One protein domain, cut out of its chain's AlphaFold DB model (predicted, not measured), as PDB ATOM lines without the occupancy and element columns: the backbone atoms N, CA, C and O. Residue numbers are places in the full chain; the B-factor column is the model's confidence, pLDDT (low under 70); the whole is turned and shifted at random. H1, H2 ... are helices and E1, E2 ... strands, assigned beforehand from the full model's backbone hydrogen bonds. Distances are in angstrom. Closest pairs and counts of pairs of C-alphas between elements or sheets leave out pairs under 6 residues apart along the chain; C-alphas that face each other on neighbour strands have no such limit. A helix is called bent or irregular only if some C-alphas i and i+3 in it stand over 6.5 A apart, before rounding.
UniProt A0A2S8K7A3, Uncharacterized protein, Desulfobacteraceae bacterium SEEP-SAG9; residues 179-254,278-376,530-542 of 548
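AT A GLANCE: This is residues 179 to 254, 278 to 376 and 530 to 542 of the 548 residues of an uncharacterized protein of Desulfobacteraceae bacterium SEEP-SAG9 (UniProt A0A2S8K7A3). A sheet of three antiparallel strands, in the order E2, E3, E4, has helices H1, H4 and H7 over one face, while H5, H6 and H9 only graze it. H2 packs on H1 away from the sheet; H3 leads into residues 237 to 254, a long stretch with no named element that runs round the outside, and residues 234 to 239 stick out free. The 188 printed residues include nine named helices and four named strands, in the order E1, H1, H2, H3, H4, E2, H5, H6, E3, H7, H8, E4, H9; the class is mixed, helices and strands. The whole is compact, with a radius of gyration of the C-alphas of 16.4 A, and spans 44 by 44 by 36 A.

HOW THE PARTS SIT: E1, residues 179 to 181, pairs with no named strand, but its residues 180 to 181 pair antiparallel with residues 375 to 376. H1, residues 189 to 198, is on the sheet of E2, residues 296 to 301, E3, residues 325 to 331, and E4, residues 368 to 373. Its height over the sheet is 8.5 A, over E3 and E4, and it runs slantwise to the strands, at 56 degrees to E3 on the local plane. H2, residues 206 to 218, touches H1 with residues 208 to 212 alone, at a steep tilt of 51 degrees; the closest C-alphas, of Asp 196 and Ala 208, are 5.6 A apart. H3, residues 229 to 236, is close to but not clearly touching H4, residues 280 to 287, with the C-alphas of Leu 229 and Glu 287 closest at 7.8 A. H4 lies over E2 at a height over the sheet of 7.4 A and runs along the strands. E2 and E3 are antiparallel, with N 298 and O 329 within hydrogen-bond range at 3.0 A; E3 and E4 are antiparallel too, with N 328 and O 370 at 2.8 A. H5, residues 305 to 309, is close to but not clearly touching H9, residues 530 to 541; the C-alphas of Leu 307 and Leu 537 are closest at 6.4 A. H6, residues 313 to 320, grazes the sheet, with the C-alphas of Val 319 and Phe 371 closest to E4 at 6.8 A. H7, residues 336 to 354, is the hub: it touches H1 at a shallow tilt of 23 degrees, opposite ways, with the C-alphas of Thr 193 and Met 349 closest at 5.9 A; it only just touches H2, with 3 pairs of C-alphas within 8 A; and it touches H8, residues 362 to 365. H7 is irregular, with C-alphas 345 and 348 7.8 A apart, and has a kink of 81 degrees near residue 346. Every O i to N i+4 pair is within hydrogen-bond range in H1, H2, H3, H4, H5, H6 and H9; H7 has 11 of 15, and H8 is too short for such a pair.

IN THESE COORDINATES: E1 begins at C-alpha 179, (174.228, 150.326, 105.254). From first to last C-alpha H1 measures 13.9 A, H2 18.3 A, E2 17.0 A, E3 19.4 A, H7 19.6 A, E4 16.6 A and H9 16.1 A. E3 begins at C-alpha 325, (163.399, 151.053, 112.008), and H9 ends at C-alpha 541, (141.751, 155.899, 106.766).

THE WHOLE: The two C-alphas farthest apart, of Glu 244 and Glu 314, are 46.4 A apart. Residues 255 to 277 are not printed, with 19.7 A from C-alpha 254 to C-alpha 278; nor are residues 377 to 529, with 24.1 A from C-alpha 376 to C-alpha 530. Of the links that are printed whole, none is long. The mean pLDDT of the printed part is 84.3; residue 204 and residues 225 to 251 are under 70.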
ATOM      1  N   LEU A 179     175.000 151.549 105.400       97.69
ATOM      2  CA  LEU A 179     174.228 150.326 105.254       97.69
ATOM      3  C   LEU A 179     173.153 150.268 106.337       97.69
ATOM      4  O   LEU A 179     173.465 150.446 107.517       97.69
ATOM      5  N   ASN A 180     171.922 149.958 105.935       97.50
ATOM      6  CA  ASN A 180     170.816 149.658 106.838       97.50
ATOM      7  C   ASN A 180     170.680 148.138 106.981       97.50
ATOM      8  O   ASN A 180     170.571 147.416 105.985       97.50
ATOM      9  N   ARG A 181     170.683 147.643 108.221       96.38
ATOM     10  CA  ARG A 181     170.547 146.213 108.530       96.38
ATOM     11  C   ARG A 181     169.705 145.971 109.776       96.38
ATOM     12  O   ARG A 181     169.679 146.789 110.691       96.38
ATOM     13  N   ILE A 182     169.062 144.811 109.834       96.06
ATOM     14  CA  ILE A 182     168.457 144.301 111.066       96.06
ATOM     15  C   ILE A 182     169.521 143.450 111.760       96.06
ATOM     16  O   ILE A 182     170.009 142.488 111.176       96.06
ATOM     17  N   THR A 183     169.906 143.815 112.983       93.38
ATOM     18  CA  THR A 183     170.917 143.075 113.755       93.38
ATOM     19  C   THR A 183     170.245 142.394 114.933       93.38
ATOM     20  O   THR A 183     169.939 143.047 115.931       93.38
ATOM     21  N   ARG A 184     170.036 141.078 114.837       91.38
ATOM     22  CA  ARG A 184     169.278 140.296 115.824       91.38
ATOM     23  C   ARG A 184     169.751 140.471 117.271       91.38
ATOM     24  O   ARG A 184     168.916 140.644 118.152       91.38
ATOM     25  N   ASP A 185     171.061 140.524 117.501       91.38
ATOM     26  CA  ASP A 185     171.655 140.686 118.840       91.38
ATOM     27  C   ASP A 185     171.313 142.032 119.501       91.38
ATOM     28  O   ASP A 185     171.419 142.179 120.716       91.38
ATOM     29  N   SER A 186     170.888 143.021 118.710       90.94
ATOM     30  CA  SER A 186     170.474 144.342 119.196       90.94
ATOM     31  C   SER A 186     168.966 144.459 119.453       90.94
ATOM     32  O   SER A 186     168.497 145.483 119.952       90.94
ATOM     33  N   LEU A 187     168.188 143.431 119.095       94.56
ATOM     34  CA  LEU A 187     166.732 143.465 119.154       94.56
ATOM     35  C   LEU A 187     166.205 143.077 120.534       94.56
ATOM     36  O   LEU A 187     166.691 142.138 121.164       94.56
ATOM     37  N   GLY A 188     165.142 143.756 120.966       94.81
ATOM     38  CA  GLY A 188     164.377 143.350 122.141       94.81
ATOM     39  C   GLY A 188     163.581 142.056 121.902       94.81
ATOM     40  O   GLY A 188     163.388 141.657 120.748       94.81
ATOM     41  N   PRO A 189     163.062 141.420 122.972       95.00
ATOM     42  CA  PRO A 189     162.352 140.139 122.880       95.00
ATOM     43  C   PRO A 189     161.186 140.142 121.886       95.00
ATOM     44  O   PRO A 189     161.038 139.193 121.115       95.00
ATOM     45  N   ILE A 190     160.413 141.234 121.843       94.88
ATOM     46  CA  ILE A 190     159.272 141.351 120.933       94.88
ATOM     47  C   ILE A 190     159.704 141.363 119.471       94.88
ATOM     48  O   ILE A 190     159.206 140.562 118.691       94.88
ATOM     49  N   SER A 191     160.692 142.182 119.104       95.38
ATOM     50  CA  SER A 191     161.185 142.268 117.727       95.38
ATOM     51  C   SER A 191     161.822 140.947 117.274       95.38
ATOM     52  O   SER A 191     161.626 140.542 116.131       95.38
ATOM     53  N   GLN A 192     162.535 140.237 118.160       94.38
ATOM     54  CA  GLN A 192     163.056 138.897 117.856       94.38
ATOM     55  C   GLN A 192     161.926 137.885 117.628       94.38
ATOM     56  O   GLN A 192     161.955 137.146 116.645       94.38
ATOM     57  N   THR A 193     160.906 137.892 118.496       93.94
ATOM     58  CA  THR A 193     159.723 137.029 118.356       93.94
ATOM     59  C   THR A 193     158.977 137.337 117.053       93.94
ATOM     60  O   THR A 193     158.573 136.420 116.343       93.94
ATOM     61  N   THR A 194     158.853 138.613 116.678       94.19
ATOM     62  CA  THR A 194     158.269 139.028 115.398       94.19
ATOM     63  C   THR A 194     159.064 138.493 114.210       94.19
ATOM     64  O   THR A 194     158.456 137.973 113.279       94.19
ATOM     65  N   LEU A 195     160.402 138.551 114.229       93.62
ATOM     66  CA  LEU A 195     161.219 137.951 113.167       93.62
ATOM     67  C   LEU A 195     161.013 136.437 113.056       93.62
ATOM     68  O   LEU A 195     160.901 135.922 111.945       93.62
ATOM     69  N   ASP A 196     160.918 135.735 114.182       91.38
ATOM     70  CA  ASP A 196     160.721 134.283 114.196       91.38
ATOM     71  C   ASP A 196     159.332 133.860 113.711       91.38
ATOM     72  O   ASP A 196     159.215 132.861 113.000       91.38
ATOM     73  N   CYS A 197     158.286 134.606 114.080       90.69
ATOM     74  CA  CYS A 197     156.905 134.286 113.723       90.69
ATOM     75  C   CYS A 197     156.525 134.786 112.321       90.69
ATOM     76  O   CYS A 197     155.969 134.026 111.532       90.69
ATOM     77  N   ALA A 198     156.804 136.054 112.004       92.00
ATOM     78  CA  ALA A 198     156.340 136.702 110.774       92.00
ATOM     79  C   ALA A 198     157.311 136.547 109.594       92.00
ATOM     80  O   ALA A 198     156.873 136.557 108.443       92.00
ATOM     81  N   PHE A 199     158.612 136.373 109.863       92.31
ATOM     82  CA  PHE A 199     159.660 136.314 108.834       92.31
ATOM     83  C   PHE A 199     160.627 135.129 109.023       92.31
ATOM     84  O   PHE A 199     161.851 135.299 108.958       92.31
ATOM     85  N   PRO A 200     160.123 133.893 109.201       86.94
ATOM     86  CA  PRO A 200     160.942 132.741 109.586       86.94
ATOM     87  C   PRO A 200     162.026 132.383 108.556       86.94
ATOM     88  O   PRO A 200     163.004 131.714 108.883       86.94
ATOM     89  N   ASN A 201     161.880 132.828 107.306       84.94
ATOM     90  CA  ASN A 201     162.861 132.607 106.244       84.94
ATOM     91  C   ASN A 201     163.879 133.760 106.091       84.94
ATOM     92  O   ASN A 201     164.828 133.610 105.328       84.94
ATOM     93  N   PHE A 202     163.687 134.903 106.764       87.75
ATOM     94  CA  PHE A 202     164.600 136.054 106.698       87.75
ATOM     95  C   PHE A 202     165.791 135.859 107.645       87.75
ATOM     96  O   PHE A 202     166.939 135.843 107.207       87.75
ATOM     97  N   GLU A 203     165.502 135.657 108.935       78.50
ATOM     98  CA  GLU A 203     166.482 135.422 110.012       78.50
ATOM     99  C   GLU A 203     165.984 134.418 111.070       78.50
ATOM    100  O   GLU A 203     166.521 134.356 112.178       78.50
ATOM    101  N   GLY A 204     164.946 133.636 110.758       69.00
ATOM    102  CA  GLY A 204     164.369 132.687 111.706       69.00
ATOM    103  C   GLY A 204     165.326 131.550 112.055       69.00
ATOM    104  O   GLY A 204     166.034 131.002 111.199       69.00
ATOM    105  N   SER A 205     165.317 131.154 113.330       76.12
ATOM    106  CA  SER A 205     166.037 129.960 113.772       76.12
ATOM    107  C   SER A 205     165.501 128.706 113.070       76.12
ATOM    108  O   SER A 205     164.393 128.674 112.517       76.12
ATOM    109  N   ARG A 206     166.301 127.635 113.043       81.94
ATOM    110  CA  ARG A 206     165.838 126.346 112.508       81.94
ATOM    111  C   ARG A 206     164.619 125.859 113.294       81.94
ATOM    112  O   ARG A 206     163.680 125.338 112.701       81.94
ATOM    113  N   GLU A 207     164.627 126.094 114.598       86.25
ATOM    114  CA  GLU A 207     163.569 125.763 115.543       86.25
ATOM    115  C   GLU A 207     162.293 126.564 115.251       86.25
ATOM    116  O   GLU A 207     161.211 125.984 115.208       86.25
ATOM    117  N   ALA A 208     162.403 127.870 114.976       84.12
ATOM    118  CA  ALA A 208     161.265 128.709 114.595       84.12
ATOM    119  C   ALA A 208     160.618 128.218 113.291       84.12
ATOM    120  O   ALA A 208     159.400 128.052 113.226       84.12
ATOM    121  N   ARG A 209     161.435 127.882 112.281       85.56
ATOM    122  CA  ARG A 209     160.953 127.289 111.020       85.56
ATOM    123  C   ARG A 209     160.255 125.949 111.239       85.56
ATOM    124  O   ARG A 209     159.157 125.757 110.730       85.56
ATOM    125  N   GLN A 210     160.847 125.053 112.028       88.19
ATOM    126  CA  GLN A 210     160.254 123.751 112.352       88.19
ATOM    127  C   GLN A 210     158.938 123.889 113.117       88.19
ATOM    128  O   GLN A 210     157.972 123.191 112.812       88.19
ATOM    129  N   ARG A 211     158.877 124.807 114.088       89.19
ATOM    130  CA  ARG A 211     157.647 125.107 114.823       89.19
ATOM    131  C   ARG A 211     156.566 125.626 113.885       89.19
ATOM    132  O   ARG A 211     155.440 125.145 113.951       89.19
ATOM    133  N   ARG A 212     156.902 126.566 112.997       88.31
ATOM    134  CA  ARG A 212     155.970 127.055 111.978       88.31
ATOM    135  C   ARG A 212     155.489 125.919 111.077       88.31
ATOM    136  O   ARG A 212     154.291 125.796 110.868       88.31
ATOM    137  N   ASP A 213     156.385 125.075 110.573       89.69
ATOM    138  CA  ASP A 213     156.014 123.945 109.709       89.69
ATOM    139  C   ASP A 213     155.073 122.961 110.404       89.69
ATOM    140  O   ASP A 213     154.116 122.485 109.791       89.69
ATOM    141  N   ALA A 214     155.298 122.700 111.693       91.50
ATOM    142  CA  ALA A 214     154.398 121.891 112.503       91.50
ATOM    143  C   ALA A 214     153.015 122.546 112.656       91.50
ATOM    144  O   ALA A 214     152.002 121.855 112.561       91.50
ATOM    145  N   LEU A 215     152.960 123.869 112.848       89.56
ATOM    146  CA  LEU A 215     151.704 124.618 112.928       89.56
ATOM    147  C   LEU A 215     150.963 124.642 111.586       89.56
ATOM    148  O   LEU A 215     149.775 124.346 111.552       89.56
ATOM    149  N   LEU A 216     151.653 124.894 110.473       87.75
ATOM    150  CA  LEU A 216     151.067 124.798 109.132       87.75
ATOM    151  C   LEU A 216     150.441 123.415 108.914       87.75
ATOM    152  O   LEU A 216     149.263 123.313 108.566       87.75
ATOM    153  N   ALA A 217     151.190 122.351 109.214       90.50
ATOM    154  CA  ALA A 217     150.704 120.981 109.085       90.50
ATOM    155  C   ALA A 217     149.495 120.692 109.993       90.50
ATOM    156  O   ALA A 217     148.551 120.035 109.554       90.50
ATOM    157  N   LYS A 218     149.489 121.212 111.231       93.69
ATOM    158  CA  LYS A 218     148.362 121.097 112.173       93.69
ATOM    159  C   LYS A 218     147.063 121.659 111.587       93.69
ATOM    160  O   LYS A 218     146.006 121.073 111.797       93.69
ATOM    161  N   TYR A 219     147.148 122.748 110.825       91.19
ATOM    162  CA  TYR A 219     146.009 123.394 110.165       91.19
ATOM    163  C   TYR A 219     145.757 122.890 108.732       91.19
ATOM    164  O   TYR A 219     145.042 123.527 107.961       91.19
ATOM    165  N   GLY A 220     146.325 121.739 108.353       90.62
ATOM    166  CA  GLY A 220     146.116 121.134 107.034       90.62
ATOM    167  C   GLY A 220     146.812 121.871 105.885       90.62
ATOM    168  O   GLY A 220     146.555 121.579 104.718       90.62
ATOM    169  N   VAL A 221     147.710 122.807 106.193       86.44
ATOM    170  CA  VAL A 221     148.509 123.524 105.205       86.44
ATOM    171  C   VAL A 221     149.789 122.740 104.952       86.44
ATOM    172  O   VAL A 221     150.565 122.476 105.865       86.44
ATOM    173  N   ASN A 222     150.037 122.359 103.698       82.94
ATOM    174  CA  ASN A 222     151.274 121.671 103.351       82.94
ATOM    175  C   ASN A 222     152.460 122.664 103.415       82.94
ATOM    176  O   ASN A 222     152.540 123.555 102.562       82.94
ATOM    177  N   PRO A 223     153.418 122.499 104.353       79.06
ATOM    178  CA  PRO A 223     154.535 123.432 104.523       79.06
ATOM    179  C   PRO A 223     155.502 123.450 103.326       79.06
ATOM    180  O   PRO A 223     156.278 124.397 103.169       79.06
ATOM    181  N   ASN A 224     155.443 122.418 102.471       76.19
ATOM    182  CA  ASN A 224     156.235 122.294 101.246       76.19
ATOM    183  C   ASN A 224     155.509 122.830 100.006       76.19
ATOM    184  O   ASN A 224     156.155 123.148  99.009       76.19
ATOM    185  N   ALA A 225     154.176 122.926 100.045       69.56
ATOM    186  CA  ALA A 225     153.399 123.490  98.951       69.56
ATOM    187  C   ALA A 225     153.402 125.005  99.094       69.56
ATOM    188  O   ALA A 225     152.430 125.579  99.567       69.56
ATOM    189  N   ILE A 226     154.505 125.648  98.734       59.62
ATOM    190  CA  ILE A 226     154.594 127.105  98.742       59.62
ATOM    191  C   ILE A 226     153.910 127.579  97.468       59.62
ATOM    192  O   ILE A 226     154.482 127.414  96.385       59.62
ATOM    193  N   PRO A 227     152.711 128.177  97.536       57.28
ATOM    194  CA  PRO A 227     152.307 129.018  96.436       57.28
ATOM    195  C   PRO A 227     153.342 130.144  96.412       57.28
ATOM    196  O   PRO A 227     153.687 130.687  97.463       57.28
ATOM    197  N   THR A 228     153.849 130.525  95.243       54.06
ATOM    198  CA  THR A 228     154.521 131.826  95.128       54.06
ATOM    199  C   THR A 228     153.669 132.872  95.868       54.06
ATOM    200  O   THR A 228     152.442 132.794  95.815       54.06
ATOM    201  N   LEU A 229     154.277 133.827  96.585       53.47
ATOM    202  CA  LEU A 229     153.550 134.921  97.265       53.47
ATOM    203  C   LEU A 229     152.451 135.513  96.360       53.47
ATOM    204  O   LEU A 229     151.328 135.756  96.796       53.47
ATOM    205  N   LEU A 230     152.780 135.594  95.066       46.50
ATOM    206  CA  LEU A 230     151.878 135.734  93.925       46.50
ATOM    207  C   LEU A 230     150.649 134.818  93.984       46.50
ATOM    208  O   LEU A 230     149.568 135.331  94.175       46.50
ATOM    209  N   GLN A 231     150.752 133.498  93.815       51.94
ATOM    210  CA  GLN A 231     149.602 132.578  93.773       51.94
ATOM    211  C   GLN A 231     148.664 132.672  94.989       51.94
ATOM    212  O   GLN A 231     147.454 132.547  94.811       51.94
ATOM    213  N   HIS A 232     149.185 132.878  96.204       52.19
ATOM    214  CA  HIS A 232     148.328 132.962  97.394       52.19
ATOM    215  C   HIS A 232     147.622 134.323  97.498       52.19
ATOM    216  O   HIS A 232     146.404 134.373  97.663       52.19
ATOM    217  N   ARG A 233     148.350 135.432  97.291       55.72
ATOM    218  CA  ARG A 233     147.761 136.784  97.305       55.72
ATOM    219  C   ARG A 233     146.879 137.053  96.081       55.72
ATOM    220  O   ARG A 233     145.862 137.713  96.202       55.72
ATOM    221  N   LYS A 234     147.179 136.442  94.934       53.22
ATOM    222  CA  LYS A 234     146.378 136.463  93.691       53.22
ATOM    223  C   LYS A 234     145.026 135.760  93.841       53.22
ATOM    224  O   LYS A 234     144.084 136.140  93.162       53.22
ATOM    225  N   LYS A 235     144.918 134.775  94.746       53.28
ATOM    226  CA  LYS A 235     143.635 134.191  95.185       53.28
ATOM    227  C   LYS A 235     142.857 135.096  96.144       53.28
ATOM    228  O   LYS A 235     141.656 134.933  96.264       53.28
ATOM    229  N   THR A 236     143.546 136.011  96.823       47.00
ATOM    230  CA  THR A 236     142.938 137.022  97.705       47.00
ATOM    231  C   THR A 236     142.535 138.283  96.918       47.00
ATOM    232  O   THR A 236     141.754 139.081  97.408       47.00
ATOM    233  N   LEU A 237     143.046 138.465  95.690       48.31
ATOM    234  CA  LEU A 237     142.899 139.685  94.878       48.31
ATOM    235  C   LEU A 237     142.247 139.466  93.491       48.31
ATOM    236  O   LEU A 237     142.277 140.366  92.664       48.31
ATOM    237  N   ASP A 238     141.673 138.288  93.218       49.97
ATOM    238  CA  ASP A 238     140.867 137.946  92.028       49.97
ATOM    239  C   ASP A 238     141.286 138.568  90.672       49.97
ATOM    240  O   ASP A 238     140.689 139.531  90.188       49.97
ATOM    241  N   LYS A 239     142.254 137.920  90.000       45.62
ATOM    242  CA  LYS A 239     142.275 137.545  88.559       45.62
ATOM    243  C   LYS A 239     143.709 137.347  88.054       45.62
ATOM    244  O   LYS A 239     144.626 138.074  88.412       45.62
ATOM    245  N   ILE A 240     143.841 136.387  87.135       37.22
ATOM    246  CA  ILE A 240     144.979 135.987  86.283       37.22
ATOM    247  C   ILE A 240     145.411 134.551  86.625       37.22
ATOM    248  O   ILE A 240     145.764 134.215  87.753       37.22
ATOM    249  N   GLU A 241     145.380 133.674  85.628       37.28
ATOM    250  CA  GLU A 241     145.745 132.259  85.736       37.28
ATOM    251  C   GLU A 241     147.254 132.027  85.544       37.28
ATOM    252  O   GLU A 241     148.006 132.957  85.264       37.28
ATOM    253  N   MET A 242     147.661 130.767  85.731       37.31
ATOM    254  CA  MET A 242     148.969 130.157  85.447       37.31
ATOM    255  C   MET A 242     150.119 130.447  86.416       37.31
ATOM    256  O   MET A 242     150.819 131.438  86.278       37.31
ATOM    257  N   PHE A 243     150.374 129.511  87.336       41.03
ATOM    258  CA  PHE A 243     151.715 129.212  87.856       41.03
ATOM    259  C   PHE A 243     151.730 127.766  88.370       41.03
ATOM    260  O   PHE A 243     150.794 127.355  89.059       41.03
ATOM    261  N   GLU A 244     152.793 127.018  88.081       38.94
ATOM    262  CA  GLU A 244     153.081 125.743  88.743       38.94
ATOM    263  C   GLU A 244     153.937 125.995  89.998       38.94
ATOM    264  O   GLU A 244     154.896 126.772  89.938       38.94
ATOM    265  N   PRO A 245     153.609 125.392  91.153       40.41
ATOM    266  CA  PRO A 245     154.428 125.505  92.352       40.41
ATOM    267  C   PRO A 245     155.750 124.748  92.162       40.41
ATOM    268  O   PRO A 245     155.767 123.521  92.098       40.41
ATOM    269  N   LYS A 246     156.870 125.477  92.096       46.03
ATOM    270  CA  LYS A 246     158.212 124.891  92.229       46.03
ATOM    271  C   LYS A 246     158.601 124.835  93.705       46.03
ATOM    272  O   LYS A 246     158.373 125.783  94.455       46.03
ATOM    273  N   THR A 247     159.207 123.727  94.123       44.22
ATOM    274  CA  THR A 247     159.857 123.587  95.429       44.22
ATOM    275  C   THR A 247     160.994 124.602  95.536       44.22
ATOM    276  O   THR A 247     162.010 124.486  94.858       44.22
ATOM    277  N   ILE A 248     160.807 125.620  96.375       50.34
ATOM    278  CA  ILE A 248     161.808 126.660  96.612       50.34
ATOM    279  C   ILE A 248     162.848 126.106  97.583       50.34
ATOM    280  O   ILE A 248     162.507 125.717  98.705       50.34
ATOM    281  N   ASP A 249     164.116 126.113  97.183       53.81
ATOM    282  CA  ASP A 249     165.225 125.878  98.103       53.81
ATOM    283  C   ASP A 249     165.364 127.094  99.036       53.81
ATOM    284  O   ASP A 249     166.044 128.079  98.749       53.81
ATOM    285  N   ARG A 250     164.615 127.053 100.146       57.78
ATOM    286  CA  ARG A 250     164.444 128.133 101.137       57.78
ATOM    287  C   ARG A 250     165.729 128.506 101.892       57.78
ATOM    288  O   ARG A 250     165.665 129.322 102.812       57.78
ATOM    289  N   GLN A 251     166.865 127.875 101.606       58.22
ATOM    290  CA  GLN A 251     168.032 127.972 102.482       58.22
ATOM    291  C   GLN A 251     168.989 129.116 102.150       58.22
ATOM    292  O   GLN A 251     169.780 129.480 103.017       58.22
ATOM    293  N   PHE A 252     168.913 129.718 100.961       78.50
ATOM    294  CA  PHE A 252     169.917 130.694 100.535       78.50
ATOM    295  C   PHE A 252     169.309 132.049 100.213       78.50
ATOM    296  O   PHE A 252     168.236 132.150  99.621       78.50
ATOM    297  N   ARG A 253     170.033 133.110 100.564       89.44
ATOM    298  CA  ARG A 253     169.755 134.463 100.079       89.44
ATOM    299  C   ARG A 253     170.517 134.692  98.768       89.44
ATOM    300  O   ARG A 253     171.457 133.968  98.439       89.44
ATOM    301  N   ARG A 254     170.079 135.679  97.986       92.56
ATOM    302  CA  ARG A 254     170.668 135.984  96.670       92.56
ATOM    303  C   ARG A 254     172.171 136.218  96.804       92.56
ATOM    304  O   ARG A 254     172.588 136.876  97.748       92.56
ATOM    305  N   GLN A 278     165.479 154.021 101.050       95.12
ATOM    306  CA  GLN A 278     164.250 154.213 100.273       95.12
ATOM    307  C   GLN A 278     163.334 152.977 100.292       95.12
ATOM    308  O   GLN A 278     162.909 152.510  99.233       95.12
ATOM    309  N   GLN A 279     163.046 152.444 101.488       96.38
ATOM    310  CA  GLN A 279     162.234 151.238 101.708       96.38
ATOM    311  C   GLN A 279     162.858 149.934 101.202       96.38
ATOM    312  O   GLN A 279     162.190 148.900 101.237       96.38
ATOM    313  N   THR A 280     164.114 149.922 100.741       97.44
ATOM    314  CA  THR A 280     164.721 148.702 100.181       97.44
ATOM    315  C   THR A 280     164.745 147.572 101.211       97.44
ATOM    316  O   THR A 280     164.269 146.479 100.909       97.44
ATOM    317  N   LEU A 281     165.202 147.821 102.443       97.69
ATOM    318  CA  LEU A 281     165.232 146.810 103.503       97.69
ATOM    319  C   LEU A 281     163.828 146.374 103.936       97.69
ATOM    320  O   LEU A 281     163.604 145.181 104.146       97.69
ATOM    321  N   ALA A 282     162.881 147.312 104.040       97.69
ATOM    322  CA  ALA A 282     161.490 146.998 104.367       97.69
ATOM    323  C   ALA A 282     160.868 146.084 103.302       97.69
ATOM    324  O   ALA A 282     160.285 145.058 103.635       97.69
ATOM    325  N   ARG A 283     161.065 146.379 102.015       96.94
ATOM    326  CA  ARG A 283     160.570 145.552 100.902       96.94
ATOM    327  C   ARG A 283     161.261 144.201 100.818       96.94
ATOM    328  O   ARG A 283     160.611 143.203 100.515       96.94
ATOM    329  N   GLU A 284     162.561 144.146 101.105       95.81
ATOM    330  CA  GLU A 284     163.254 142.871 101.266       95.81
ATOM    331  C   GLU A 284     162.598 142.057 102.381       95.81
ATOM    332  O   GLU A 284     162.238 140.917 102.124       95.81
ATOM    333  N   LEU A 285     162.363 142.623 103.571       95.75
ATOM    334  CA  LEU A 285     161.709 141.931 104.689       95.75
ATOM    335  C   LEU A 285     160.268 141.502 104.360       95.75
ATOM    336  O   LEU A 285     159.903 140.357 104.630       95.75
ATOM    337  N   PHE A 286     159.478 142.380 103.732       95.25
ATOM    338  CA  PHE A 286     158.095 142.126 103.308       95.25
ATOM    339  C   PHE A 286     157.973 140.851 102.487       95.25
ATOM    340  O   PHE A 286     157.035 140.070 102.633       95.25
ATOM    341  N   GLU A 287     158.943 140.623 101.616       91.06
ATOM    342  CA  GLU A 287     158.908 139.479 100.731       91.06
ATOM    343  C   GLU A 287     159.145 138.185 101.489       91.06
ATOM    344  O   GLU A 287     158.689 137.159 101.028       91.06
ATOM    345  N   TYR A 288     159.741 138.187 102.682       91.25
ATOM    346  CA  TYR A 288     159.858 136.983 103.519       91.25
ATOM    347  C   TYR A 288     158.639 136.735 104.420       91.25
ATOM    348  O   TYR A 288     158.695 135.824 105.250       91.25
ATOM    349  N   THR A 289     157.549 137.497 104.255       90.75
ATOM    350  CA  THR A 289     156.258 137.155 104.870       90.75
ATOM    351  C   THR A 289     155.790 135.788 104.381       90.75
ATOM    352  O   THR A 289     155.951 135.450 103.207       90.75
ATOM    353  N   ASP A 290     155.231 134.981 105.284       86.62
ATOM    354  CA  ASP A 290     154.686 133.678 104.915       86.62
ATOM    355  C   ASP A 290     153.242 133.848 104.427       86.62
ATOM    356  O   ASP A 290     152.354 134.105 105.242       86.62
ATOM    357  N   PRO A 291     152.973 133.722 103.114       84.12
ATOM    358  CA  PRO A 291     151.625 133.910 102.608       84.12
ATOM    359  C   PRO A 291     150.659 132.842 103.118       84.12
ATOM    360  O   PRO A 291     149.463 133.048 103.033       84.12
ATOM    361  N   GLN A 292     151.146 131.697 103.602       85.88
ATOM    362  CA  GLN A 292     150.291 130.593 104.025       85.88
ATOM    363  C   GLN A 292     149.601 130.843 105.374       85.88
ATOM    364  O   GLN A 292     148.683 130.105 105.737       85.88
ATOM    365  N   VAL A 293     150.063 131.842 106.129       87.31
ATOM    366  CA  VAL A 293     149.452 132.248 107.393       87.31
ATOM    367  C   VAL A 293     148.301 133.218 107.086       87.31
ATOM    368  O   VAL A 293     148.532 134.205 106.391       87.31
ATOM    369  N   PRO A 294     147.070 132.963 107.576       88.31
ATOM    370  CA  PRO A 294     145.935 133.861 107.400       88.31
ATOM    371  C   PRO A 294     146.209 135.280 107.896       88.31
ATOM    372  O   PRO A 294     147.048 135.481 108.766       88.31
ATOM    373  N   GLY A 295     145.439 136.245 107.400       90.19
ATOM    374  CA  GLY A 295     145.611 137.659 107.726       90.19
ATOM    375  C   GLY A 295     146.605 138.361 106.804       90.19
ATOM    376  O   GLY A 295     147.067 137.805 105.805       90.19
ATOM    377  N   LEU A 296     146.911 139.615 107.125       90.62
ATOM    378  CA  LEU A 296     147.840 140.438 106.362       90.62
ATOM    379  C   LEU A 296     149.007 140.880 107.243       90.62
ATOM    380  O   LEU A 296     148.818 141.479 108.299       90.62
ATOM    381  N   ILE A 297     150.222 140.614 106.766       94.00
ATOM    382  CA  ILE A 297     151.447 141.192 107.312       94.00
ATOM    383  C   ILE A 297     151.942 142.231 106.320       94.00
ATOM    384  O   ILE A 297     152.193 141.901 105.158       94.00
ATOM    385  N   PHE A 298     152.111 143.462 106.779       95.69
ATOM    386  CA  PHE A 298     152.725 144.530 106.001       95.69
ATOM    387  C   PHE A 298     153.887 145.139 106.775       95.69
ATOM    388  O   PHE A 298     153.920 145.083 108.003       95.69
ATOM    389  N   VAL A 299     154.863 145.697 106.065       96.81
ATOM    390  CA  VAL A 299     156.003 146.368 106.688       96.81
ATOM    391  C   VAL A 299     156.283 147.686 105.996       96.81
ATOM    392  O   VAL A 299     156.149 147.758 104.784       96.81
ATOM    393  N   CYS A 300     156.710 148.698 106.742       96.75
ATOM    394  CA  CYS A 300     157.263 149.935 106.191       96.75
ATOM    395  C   CYS A 300     158.375 150.452 107.098       96.75
ATOM    396  O   CYS A 300     158.357 150.200 108.302       96.75
ATOM    397  N   ASP A 301     159.346 151.177 106.558       95.94
ATOM    398  CA  ASP A 301     160.349 151.860 107.374       95.94
ATOM    399  C   ASP A 301     159.889 153.266 107.817       95.94
ATOM    400  O   ASP A 301     158.869 153.793 107.367       95.94
ATOM    401  N   THR A 302     160.669 153.888 108.704       95.00
ATOM    402  CA  THR A 302     160.432 155.238 109.249       95.00
ATOM    403  C   THR A 302     160.398 156.376 108.216       95.00
ATOM    404  O   THR A 302     160.024 157.493 108.560       95.00
ATOM    405  N   SER A 303     160.796 156.132 106.967       93.88
ATOM    406  CA  SER A 303     160.727 157.086 105.853       93.88
ATOM    407  C   SER A 303     159.378 157.097 105.123       93.88
ATOM    408  O   SER A 303     159.162 157.988 104.302       93.88
ATOM    409  N   ASP A 304     158.453 156.169 105.418       94.69
ATOM    410  CA  ASP A 304     157.092 156.176 104.852       94.69
ATOM    411  C   ASP A 304     156.196 157.192 105.574       94.69
ATOM    412  O   ASP A 304     155.326 156.849 106.373       94.69
ATOM    413  N   THR A 305     156.436 158.479 105.339       93.44
ATOM    414  CA  THR A 305     155.757 159.551 106.080       93.44
ATOM    415  C   THR A 305     154.249 159.589 105.856       93.44
ATOM    416  O   THR A 305     153.529 160.019 106.750       93.44
ATOM    417  N   GLU A 306     153.760 159.139 104.699       94.50
ATOM    418  CA  GLU A 306     152.324 159.091 104.419       94.50
ATOM    419  C   GLU A 306     151.641 157.988 105.229       94.50
ATOM    420  O   GLU A 306     150.654 158.268 105.900       94.50
ATOM    421  N   LEU A 307     152.171 156.758 105.223       92.69
ATOM    422  CA  LEU A 307     151.579 155.671 106.005       92.69
ATOM    423  C   LEU A 307     151.671 155.941 107.509       92.69
ATOM    424  O   LEU A 307     150.728 155.678 108.252       92.69
ATOM    425  N   LEU A 308     152.789 156.511 107.955       92.19
ATOM    426  CA  LEU A 308     152.990 156.857 109.358       92.19
ATOM    427  C   LEU A 308     152.132 158.045 109.813       92.19
ATOM    428  O   LEU A 308     151.861 158.149 111.003       92.19
ATOM    429  N   ALA A 309     151.668 158.912 108.907       92.69
ATOM    430  CA  ALA A 309     150.746 159.995 109.257       92.69
ATOM    431  C   ALA A 309     149.344 159.493 109.642       92.69
ATOM    432  O   ALA A 309     148.624 160.195 110.349       92.69
ATOM    433  N   GLU A 310     148.967 158.288 109.204       92.69
ATOM    434  CA  GLU A 310     147.694 157.649 109.571       92.69
ATOM    435  C   GLU A 310     147.746 156.984 110.960       92.69
ATOM    436  O   GLU A 310     146.727 156.548 111.493       92.69
ATOM    437  N   ILE A 311     148.932 156.901 111.567       87.06
ATOM    438  CA  ILE A 311     149.151 156.363 112.913       87.06
ATOM    439  C   ILE A 311     149.385 157.550 113.851       87.06
ATOM    440  O   ILE A 311     149.965 158.562 113.461       87.06
ATOM    441  N   SER A 312     148.957 157.451 115.112       81.38
ATOM    442  CA  SER A 312     149.179 158.527 116.081       81.38
ATOM    443  C   SER A 312     150.668 158.881 116.186       81.38
ATOM    444  O   SER A 312     151.497 158.058 116.588       81.38
ATOM    445  N   THR A 313     151.013 160.139 115.884       78.06
ATOM    446  CA  THR A 313     152.388 160.659 115.981       78.06
ATOM    447  C   THR A 313     152.984 160.437 117.372       78.06
ATOM    448  O   THR A 313     154.180 160.187 117.501       78.06
ATOM    449  N   GLU A 314     152.158 160.490 118.423       82.06
ATOM    450  CA  GLU A 314     152.598 160.255 119.799       82.06
ATOM    451  C   GLU A 314     153.017 158.791 120.025       82.06
ATOM    452  O   GLU A 314     154.019 158.528 120.690       82.06
ATOM    453  N   GLU A 315     152.295 157.832 119.443       80.44
ATOM    454  CA  GLU A 315     152.621 156.404 119.537       80.44
ATOM    455  C   GLU A 315     153.894 156.081 118.754       80.44
ATOM    456  O   GLU A 315     154.803 155.442 119.290       80.44
ATOM    457  N   ILE A 316     154.019 156.610 117.533       84.75
ATOM    458  CA  ILE A 316     155.240 156.476 116.730       84.75
ATOM    459  C   ILE A 316     156.445 157.050 117.477       84.75
ATOM    460  O   ILE A 316     157.483 156.391 117.570       84.75
ATOM    461  N   GLN A 317     156.333 158.258 118.037       85.94
ATOM    462  CA  GLN A 317     157.434 158.892 118.765       85.94
ATOM    463  C   GLN A 317     157.842 158.086 120.001       85.94
ATOM    464  O   GLN A 317     159.037 157.876 120.224       85.94
ATOM    465  N   LYS A 318     156.869 157.583 120.773       87.62
ATOM    466  CA  LYS A 318     157.127 156.736 121.948       87.62
ATOM    467  C   LYS A 318     157.856 155.448 121.579       87.62
ATOM    468  O   LYS A 318     158.800 155.065 122.266       87.62
ATOM    469  N   VAL A 319     157.431 154.785 120.505       85.69
ATOM    470  CA  VAL A 319     157.952 153.468 120.116       85.69
ATOM    471  C   VAL A 319     159.315 153.575 119.419       85.69
ATOM    472  O   VAL A 319     160.234 152.802 119.711       85.69
ATOM    473  N   THR A 320     159.479 154.552 118.527       90.25
ATOM    474  CA  THR A 320     160.747 154.766 117.810       90.25
ATOM    475  C   THR A 320     161.828 155.309 118.738       90.25
ATOM    476  O   THR A 320     162.991 154.919 118.617       90.25
ATOM    477  N   ALA A 321     161.461 156.186 119.682       88.62
ATOM    478  CA  ALA A 321     162.398 156.971 120.485       88.62
ATOM    479  C   ALA A 321     163.438 157.703 119.608       88.62
ATOM    480  O   ALA A 321     164.617 157.775 119.950       88.62
ATOM    481  N   GLY A 322     163.010 158.180 118.431       87.50
ATOM    482  CA  GLY A 322     163.877 158.836 117.447       87.50
ATOM    483  C   GLY A 322     164.827 157.900 116.690       87.50
ATOM    484  O   GLY A 322     165.684 158.378 115.951       87.50
ATOM    485  N   ARG A 323     164.705 156.579 116.868       91.50
ATOM    486  CA  ARG A 323     165.480 155.584 116.118       91.50
ATOM    487  C   ARG A 323     164.814 155.273 114.788       91.50
ATOM    488  O   ARG A 323     163.590 155.274 114.673       91.50
ATOM    489  N   GLU A 324     165.637 154.915 113.818       93.81
ATOM    490  CA  GLU A 324     165.171 154.351 112.560       93.81
ATOM    491  C   GLU A 324     164.810 152.880 112.729       93.81
ATOM    492  O   GLU A 324     165.379 152.154 113.553       93.81
ATOM    493  N   GLY A 325     163.841 152.431 111.945       95.94
ATOM    494  CA  GLY A 325     163.399 151.053 112.008       95.94
ATOM    495  C   GLY A 325     162.288 150.745 111.032       95.94
ATOM    496  O   GLY A 325     161.921 151.569 110.196       95.94
ATOM    497  N   ILE A 326     161.772 149.533 111.166       97.62
ATOM    498  CA  ILE A 326     160.687 148.988 110.365       97.62
ATOM    499  C   ILE A 326     159.492 148.741 111.277       97.62
ATOM    500  O   ILE A 326     159.610 148.085 112.309       97.62
ATOM    501  N   PHE A 327     158.337 149.257 110.885       97.19
ATOM    502  CA  PHE A 327     157.050 148.903 111.454       97.19
ATOM    503  C   PHE A 327     156.531 147.642 110.778       97.19
ATOM    504  O   PHE A 327     156.582 147.524 109.557       97.19
ATOM    505  N   VAL A 328     156.030 146.710 111.577       97.19
ATOM    506  CA  VAL A 328     155.378 145.474 111.151       97.19
ATOM    507  C   VAL A 328     153.922 145.555 111.575       97.19
ATOM    508  O   VAL A 328     153.622 145.565 112.768       97.19
ATOM    509  N   PHE A 329     153.033 145.615 110.593       95.25
ATOM    510  CA  PHE A 329     151.588 145.625 110.761       95.25
ATOM    511  C   PHE A 329     151.080 144.200 110.640       95.25
ATOM    512  O   PHE A 329     151.395 143.502 109.677       95.25
ATOM    513  N   LEU A 330     150.290 143.784 111.618       94.62
ATOM    514  CA  LEU A 330     149.679 142.470 111.698       94.62
ATOM    515  C   LEU A 330     148.178 142.680 111.752       94.62
ATOM    516  O   LEU A 330     147.649 143.169 112.750       94.62
ATOM    517  N   ILE A 331     147.513 142.337 110.660       92.00
ATOM    518  CA  ILE A 331     146.072 142.467 110.514       92.00
ATOM    519  C   ILE A 331     145.495 141.052 110.565       92.00
ATOM    520  O   ILE A 331     145.806 140.246 109.680       92.00
ATOM    521  N   PRO A 332     144.702 140.722 111.594       91.56
ATOM    522  CA  PRO A 332     144.042 139.427 111.681       91.56
ATOM    523  C   PRO A 332     143.149 139.164 110.456       91.56
ATOM    524  O   PRO A 332     142.653 140.112 109.843       91.56
ATOM    525  N   PRO A 333     142.949 137.893 110.062       92.06
ATOM    526  CA  PRO A 333     141.986 137.560 109.019       92.06
ATOM    527  C   PRO A 333     140.567 137.994 109.435       92.06
ATOM    528  O   PRO A 333     140.221 137.841 110.607       92.06
ATOM    529  N   PRO A 334     139.733 138.485 108.500       86.38
ATOM    530  CA  PRO A 334     138.334 138.792 108.790       86.38
ATOM    531  C   PRO A 334     137.504 137.529 109.069       86.38
ATOM    532  O   PRO A 334     136.454 137.612 109.701       86.38
ATOM    533  N   GLU A 335     137.951 136.357 108.604       90.25
ATOM    534  CA  GLU A 335     137.232 135.100 108.791       90.25
ATOM    535  C   GLU A 335     137.497 134.491 110.175       90.25
ATOM    536  O   GLU A 335     138.622 134.098 110.507       90.25
ATOM    537  N   GLU A 336     136.437 134.370 110.978       90.62
ATOM    538  CA  GLU A 336     136.497 133.912 112.370       90.62
ATOM    539  C   GLU A 336     137.115 132.510 112.495       90.62
ATOM    540  O   GLU A 336     137.901 132.246 113.406       90.62
ATOM    541  N   GLU A 337     136.864 131.620 111.532       92.38
ATOM    542  CA  GLU A 337     137.434 130.273 111.507       92.38
ATOM    543  C   GLU A 337     138.957 130.244 111.296       92.38
ATOM    544  O   GLU A 337     139.609 129.247 111.621       92.38
ATOM    545  N   LYS A 338     139.549 131.329 110.778       91.38
ATOM    546  CA  LYS A 338     140.998 131.458 110.567       91.38
ATOM    547  C   LYS A 338     141.711 132.133 111.738       91.38
ATOM    548  O   LYS A 338     142.929 131.972 111.868       91.38
ATOM    549  N   LEU A 339     140.987 132.836 112.614       91.19
ATOM    550  CA  LEU A 339     141.559 133.494 113.794       91.19
ATOM    551  C   LEU A 339     142.319 132.528 114.715       91.19
ATOM    552  O   LEU A 339     143.430 132.880 115.112       91.19
ATOM    553  N   PRO A 340     141.840 131.303 115.024       93.50
ATOM    554  CA  PRO A 340     142.608 130.370 115.846       93.50
ATOM    555  C   PRO A 340     143.995 130.071 115.269       93.50
ATOM    556  O   PRO A 340     144.969 130.035 116.017       93.50
ATOM    557  N   PHE A 341     144.101 129.913 113.944       92.69
ATOM    558  CA  PHE A 341     145.384 129.670 113.284       92.69
ATOM    559  C   PHE A 341     146.307 130.890 113.384       92.69
ATOM    560  O   PHE A 341     147.463 130.761 113.794       92.69
ATOM    561  N   PHE A 342     145.784 132.083 113.087       92.88
ATOM    562  CA  PHE A 342     146.520 133.340 113.236       92.88
ATOM    563  C   PHE A 342     147.046 133.521 114.668       92.88
ATOM    564  O   PHE A 342     148.240 133.751 114.877       92.88
ATOM    565  N   ARG A 343     146.172 133.342 115.665       93.12
ATOM    566  CA  ARG A 343     146.508 133.459 117.088       93.12
ATOM    567  C   ARG A 343     147.510 132.397 117.533       93.12
ATOM    568  O   ARG A 343     148.322 132.687 118.397       93.12
ATOM    569  N   GLU A 344     147.513 131.192 116.968       92.69
ATOM    570  CA  GLU A 344     148.510 130.179 117.342       92.69
ATOM    571  C   GLU A 344     149.903 130.483 116.764       92.69
ATOM    572  O   GLU A 344     150.913 130.279 117.442       92.69
ATOM    573  N   ILE A 345     149.973 131.026 115.543       90.12
ATOM    574  CA  ILE A 345     151.238 131.446 114.917       90.12
ATOM    575  C   ILE A 345     151.821 132.678 115.616       90.12
ATOM    576  O   ILE A 345     153.012 132.707 115.940       90.12
ATOM    577  N   PHE A 346     150.987 133.688 115.867       93.62
ATOM    578  CA  PHE A 346     151.416 134.980 116.408       93.62
ATOM    579  C   PHE A 346     151.226 135.116 117.915       93.62
ATOM    580  O   PHE A 346     151.624 136.129 118.479       93.62
ATOM    581  N   GLY A 347     150.674 134.110 118.590       90.19
ATOM    582  CA  GLY A 347     150.231 134.223 119.979       90.19
ATOM    583  C   GLY A 347     151.325 134.625 120.952       90.19
ATOM    584  O   GLY A 347     151.085 135.470 121.798       90.19
ATOM    585  N   LEU A 348     152.552 134.121 120.784       88.50
ATOM    586  CA  LEU A 348     153.676 134.548 121.629       88.50
ATOM    587  C   LEU A 348     153.997 136.037 121.484       88.50
ATOM    588  O   LEU A 348     154.345 136.700 122.456       88.50
ATOM    589  N   MET A 349     153.909 136.556 120.265       91.81
ATOM    590  CA  MET A 349     154.149 137.965 119.984       91.81
ATOM    591  C   MET A 349     152.970 138.816 120.471       91.81
ATOM    592  O   MET A 349     153.189 139.838 121.113       91.81
ATOM    593  N   LEU A 350     151.729 138.383 120.222       91.88
ATOM    594  CA  LEU A 350     150.518 139.067 120.684       91.88
ATOM    595  C   LEU A 350     150.431 139.097 122.214       91.88
ATOM    596  O   LEU A 350     150.067 140.124 122.776       91.88
ATOM    597  N   GLU A 351     150.844 138.027 122.892       91.56
ATOM    598  CA  GLU A 351     150.912 137.960 124.351       91.56
ATOM    599  C   GLU A 351     151.941 138.938 124.925       91.56
ATOM    600  O   GLU A 351     151.671 139.618 125.912       91.56
ATOM    601  N   GLN A 352     153.103 139.070 124.281       90.31
ATOM    602  CA  GLN A 352     154.109 140.058 124.675       90.31
ATOM    603  C   GLN A 352     153.648 141.507 124.441       90.31
ATOM    604  O   GLN A 352     154.063 142.394 125.186       90.31
ATOM    605  N   LEU A 353     152.814 141.758 123.425       88.56
ATOM    606  CA  LEU A 353     152.286 143.095 123.113       88.56
ATOM    607  C   LEU A 353     151.102 143.487 123.996       88.56
ATOM    608  O   LEU A 353     151.049 144.605 124.503       88.56
ATOM    609  N   HIS A 354     150.146 142.574 124.158       89.31
ATOM    610  CA  HIS A 354     148.814 142.873 124.688       89.31
ATOM    611  C   HIS A 354     148.509 142.167 126.011       89.31
ATOM    612  O   HIS A 354     147.458 142.420 126.601       89.31
ATOM    613  N   GLY A 355     149.413 141.310 126.491       90.56
ATOM    614  CA  GLY A 355     149.186 140.425 127.630       90.56
ATOM    615  C   GLY A 355     148.497 139.108 127.242       90.56
ATOM    616  O   GLY A 355     148.165 138.895 126.070       90.56
ATOM    617  N   PRO A 356     148.276 138.209 128.219       87.06
ATOM    618  CA  PRO A 356     147.688 136.897 127.974       87.06
ATOM    619  C   PRO A 356     146.304 137.020 127.338       87.06
ATOM    620  O   PRO A 356     145.529 137.925 127.663       87.06
ATOM    621  N   TYR A 357     145.988 136.083 126.445       83.88
ATOM    622  CA  TYR A 357     144.660 136.010 125.854       83.88
ATOM    623  C   TYR A 357     143.613 135.755 126.946       83.88
ATOM    624  O   TYR A 357     143.729 134.812 127.732       83.88
ATOM    625  N   SER A 358     142.575 136.582 126.971       80.56
ATOM    626  CA  SER A 358     141.397 136.404 127.815       80.56
ATOM    627  C   SER A 358     140.153 136.539 126.948       80.56
ATOM    628  O   SER A 358     140.074 137.477 126.151       80.56
ATOM    629  N   GLU A 359     139.179 135.643 127.115       76.38
ATOM    630  CA  GLU A 359     137.872 135.772 126.459       76.38
ATOM    631  C   GLU A 359     137.281 137.167 126.753       76.38
ATOM    632  O   GLU A 359     137.176 137.569 127.912       76.38
ATOM    633  N   GLY A 360     136.964 137.927 125.697       74.25
ATOM    634  CA  GLY A 360     136.471 139.311 125.776       74.25
ATOM    635  C   GLY A 360     137.526 140.420 125.635       74.25
ATOM    636  O   GLY A 360     137.184 141.593 125.764       74.25
ATOM    637  N   ASN A 361     138.801 140.088 125.389       73.56
ATOM    638  CA  ASN A 361     139.820 141.068 125.002       73.56
ATOM    639  C   ASN A 361     140.020 141.069 123.478       73.56
ATOM    640  O   ASN A 361     140.896 140.376 122.957       73.56
ATOM    641  N   ASP A 362     139.245 141.901 122.783       78.44
ATOM    642  CA  ASP A 362     139.233 142.013 121.314       78.44
ATOM    643  C   ASP A 362     140.557 142.542 120.723       78.44
ATOM    644  O   ASP A 362     140.723 142.628 119.508       78.44
ATOM    645  N   ARG A 363     141.552 142.889 121.557       78.62
ATOM    646  CA  ARG A 363     142.845 143.418 121.092       78.62
ATOM    647  C   ARG A 363     143.627 142.428 120.235       78.62
ATOM    648  O   ARG A 363     144.321 142.860 119.319       78.62
ATOM    649  N   TRP A 364     143.501 141.124 120.490       78.56
ATOM    650  CA  TRP A 364     144.140 140.088 119.662       78.56
ATOM    651  C   TRP A 364     143.544 140.002 118.250       78.56
ATOM    652  O   TRP A 364     144.207 139.501 117.344       78.56
ATOM    653  N   ASP A 365     142.332 140.529 118.074       81.69
ATOM    654  CA  ASP A 365     141.584 140.525 116.817       81.69
ATOM    655  C   ASP A 365     141.629 141.895 116.122       81.69
ATOM    656  O   ASP A 365     140.989 142.113 115.097       81.69
ATOM    657  N   SER A 366     142.443 142.811 116.653       86.06
ATOM    658  CA  SER A 366     142.703 144.132 116.086       86.06
ATOM    659  C   SER A 366     144.085 144.232 115.432       86.06
ATOM    660  O   SER A 366     144.972 143.400 115.651       86.06
ATOM    661  N   LEU A 367     144.276 145.287 114.634       88.25
ATOM    662  CA  LEU A 367     145.577 145.661 114.083       88.25
ATOM    663  C   LEU A 367     146.628 145.755 115.199       88.25
ATOM    664  O   LEU A 367     146.504 146.551 116.128       88.25
ATOM    665  N   SER A 368     147.702 144.984 115.059       92.50
ATOM    666  CA  SER A 368     148.874 145.062 115.931       92.50
ATOM    667  C   SER A 368     150.063 145.640 115.172       92.50
ATOM    668  O   SER A 368     150.305 145.279 114.021       92.50
ATOM    669  N   ILE A 369     150.817 146.528 115.821       93.50
ATOM    670  CA  ILE A 369     151.981 147.193 115.230       93.50
ATOM    671  C   ILE A 369     153.205 146.894 116.091       93.50
ATOM    672  O   ILE A 369     153.206 147.153 117.295       93.50
ATOM    673  N   VAL A 370     154.261 146.368 115.474       95.44
ATOM    674  CA  VAL A 370     155.559 146.137 116.122       95.44
ATOM    675  C   VAL A 370     156.627 146.975 115.449       95.44
ATOM    676  O   VAL A 370     156.698 147.027 114.228       95.44
ATOM    677  N   PHE A 371     157.505 147.590 116.234       96.75
ATOM    678  CA  PHE A 371     158.684 148.274 115.718       96.75
ATOM    679  C   PHE A 371     159.928 147.392 115.844       96.75
ATOM    680  O   PHE A 371     160.234 146.853 116.913       96.75
ATOM    681  N   ILE A 372     160.663 147.256 114.745       97.19
ATOM    682  CA  ILE A 372     161.949 146.568 114.657       97.19
ATOM    683  C   ILE A 372     163.018 147.630 114.383       97.19
ATOM    684  O   ILE A 372     163.066 148.163 113.274       97.19
ATOM    685  N   PRO A 373     163.882 147.955 115.363       96.62
ATOM    686  CA  PRO A 373     164.994 148.871 115.143       96.62
ATOM    687  C   PRO A 373     165.903 148.399 114.002       96.62
ATOM    688  O   PRO A 373     166.240 147.216 113.915       96.62
ATOM    689  N   VAL A 374     166.327 149.338 113.159       96.50
ATOM    690  CA  VAL A 374     167.314 149.110 112.098       96.50
ATOM    691  C   VAL A 374     168.621 149.773 112.509       96.50
ATOM    692  O   VAL A 374     168.654 150.927 112.931       96.50
ATOM    693  N   GLU A 375     169.719 149.034 112.394       95.75
ATOM    694  CA  GLU A 375     171.055 149.573 112.596       95.75
ATOM    695  C   GLU A 375     171.532 150.205 111.288       95.75
ATOM    696  O   GLU A 375     171.784 149.508 110.300       95.75
ATOM    697  N   ARG A 376     171.704 151.527 111.306       95.62
ATOM    698  CA  ARG A 376     172.470 152.233 110.284       95.62
ATOM    699  C   ARG A 376     173.939 152.230 110.662       95.62
ATOM    700  O   ARG A 376     174.324 152.772 111.698       95.62
ATOM    701  N   ASN A 530     153.548 148.279  96.894       93.38
ATOM    702  CA  ASN A 530     152.716 149.479  96.807       93.38
ATOM    703  C   ASN A 530     151.211 149.153  96.796       93.38
ATOM    704  O   ASN A 530     150.460 149.808  97.502       93.38
ATOM    705  N   GLU A 531     150.765 148.103  96.099       89.94
ATOM    706  CA  GLU A 531     149.355 147.675  96.135       89.94
ATOM    707  C   GLU A 531     148.893 147.323  97.556       89.94
ATOM    708  O   GLU A 531     147.840 147.768  98.006       89.94
ATOM    709  N   VAL A 532     149.696 146.551  98.295       89.94
ATOM    710  CA  VAL A 532     149.359 146.177  99.677       89.94
ATOM    711  C   VAL A 532     149.446 147.382 100.615       89.94
ATOM    712  O   VAL A 532     148.615 147.519 101.514       89.94
ATOM    713  N   ARG A 533     150.410 148.280 100.388       94.75
ATOM    714  CA  ARG A 533     150.520 149.557 101.098       94.75
ATOM    715  C   ARG A 533     149.254 150.396 100.925       94.75
ATOM    716  O   ARG A 533     148.736 150.918 101.906       94.75
ATOM    717  N   ASP A 534     148.745 150.497  99.702       92.38
ATOM    718  CA  ASP A 534     147.556 151.288  99.388       92.38
ATOM    719  C   ASP A 534     146.291 150.678 100.011       92.38
ATOM    720  O   ASP A 534     145.444 151.413 100.522       92.38
ATOM    721  N   ILE A 535     146.187 149.345 100.053       88.25
ATOM    722  CA  ILE A 535     145.129 148.644 100.801       88.25
ATOM    723  C   ILE A 535     145.219 148.981 102.295       88.25
ATOM    724  O   ILE A 535     144.212 149.338 102.905       88.25
ATOM    725  N   LEU A 536     146.416 148.926 102.889       90.12
ATOM    726  CA  LEU A 536     146.604 149.271 104.300       90.12
ATOM    727  C   LEU A 536     146.223 150.730 104.586       90.12
ATOM    728  O   LEU A 536     145.523 150.993 105.561       90.12
ATOM    729  N   LEU A 537     146.615 151.670 103.723       92.38
ATOM    730  CA  LEU A 537     146.205 153.072 103.832       92.38
ATOM    731  C   LEU A 537     144.680 153.225 103.817       92.38
ATOM    732  O   LEU A 537     144.134 154.013 104.585       92.38
ATOM    733  N   GLN A 538     143.974 152.470 102.972       90.31
ATOM    734  CA  GLN A 538     142.510 152.503 102.928       90.31
ATOM    735  C   GLN A 538     141.874 151.982 104.222       90.31
ATOM    736  O   GLN A 538     140.904 152.585 104.686       90.31
ATOM    737  N   ILE A 539     142.431 150.915 104.806       86.44
ATOM    738  CA  ILE A 539     141.992 150.356 106.095       86.44
ATOM    739  C   ILE A 539     142.208 151.374 107.219       86.44
ATOM    740  O   ILE A 539     141.298 151.627 108.003       86.44
ATOM    741  N   LEU A 540     143.391 151.994 107.281       88.69
ATOM    742  CA  LEU A 540     143.724 152.968 108.327       88.69
ATOM    743  C   LEU A 540     142.861 154.234 108.231       88.69
ATOM    744  O   LEU A 540     142.373 154.725 109.247       88.69
ATOM    745  N   ARG A 541     142.602 154.722 107.011       92.69
ATOM    746  CA  ARG A 541     141.751 155.899 106.766       92.69
ATOM    747  C   ARG A 541     140.270 155.638 107.028       92.69
ATOM    748  O   ARG A 541     139.536 156.570 107.347       92.69
ATOM    749  N   ASN A 542     139.815 154.393 106.881       90.19
ATOM    750  CA  ASN A 542     138.419 154.011 107.071       90.19
ATOM    751  C   ASN A 542     138.317 152.786 107.991       90.19
ATOM    752  O   ASN A 542     138.128 151.674 107.502       90.19
TER     753      ASN A 542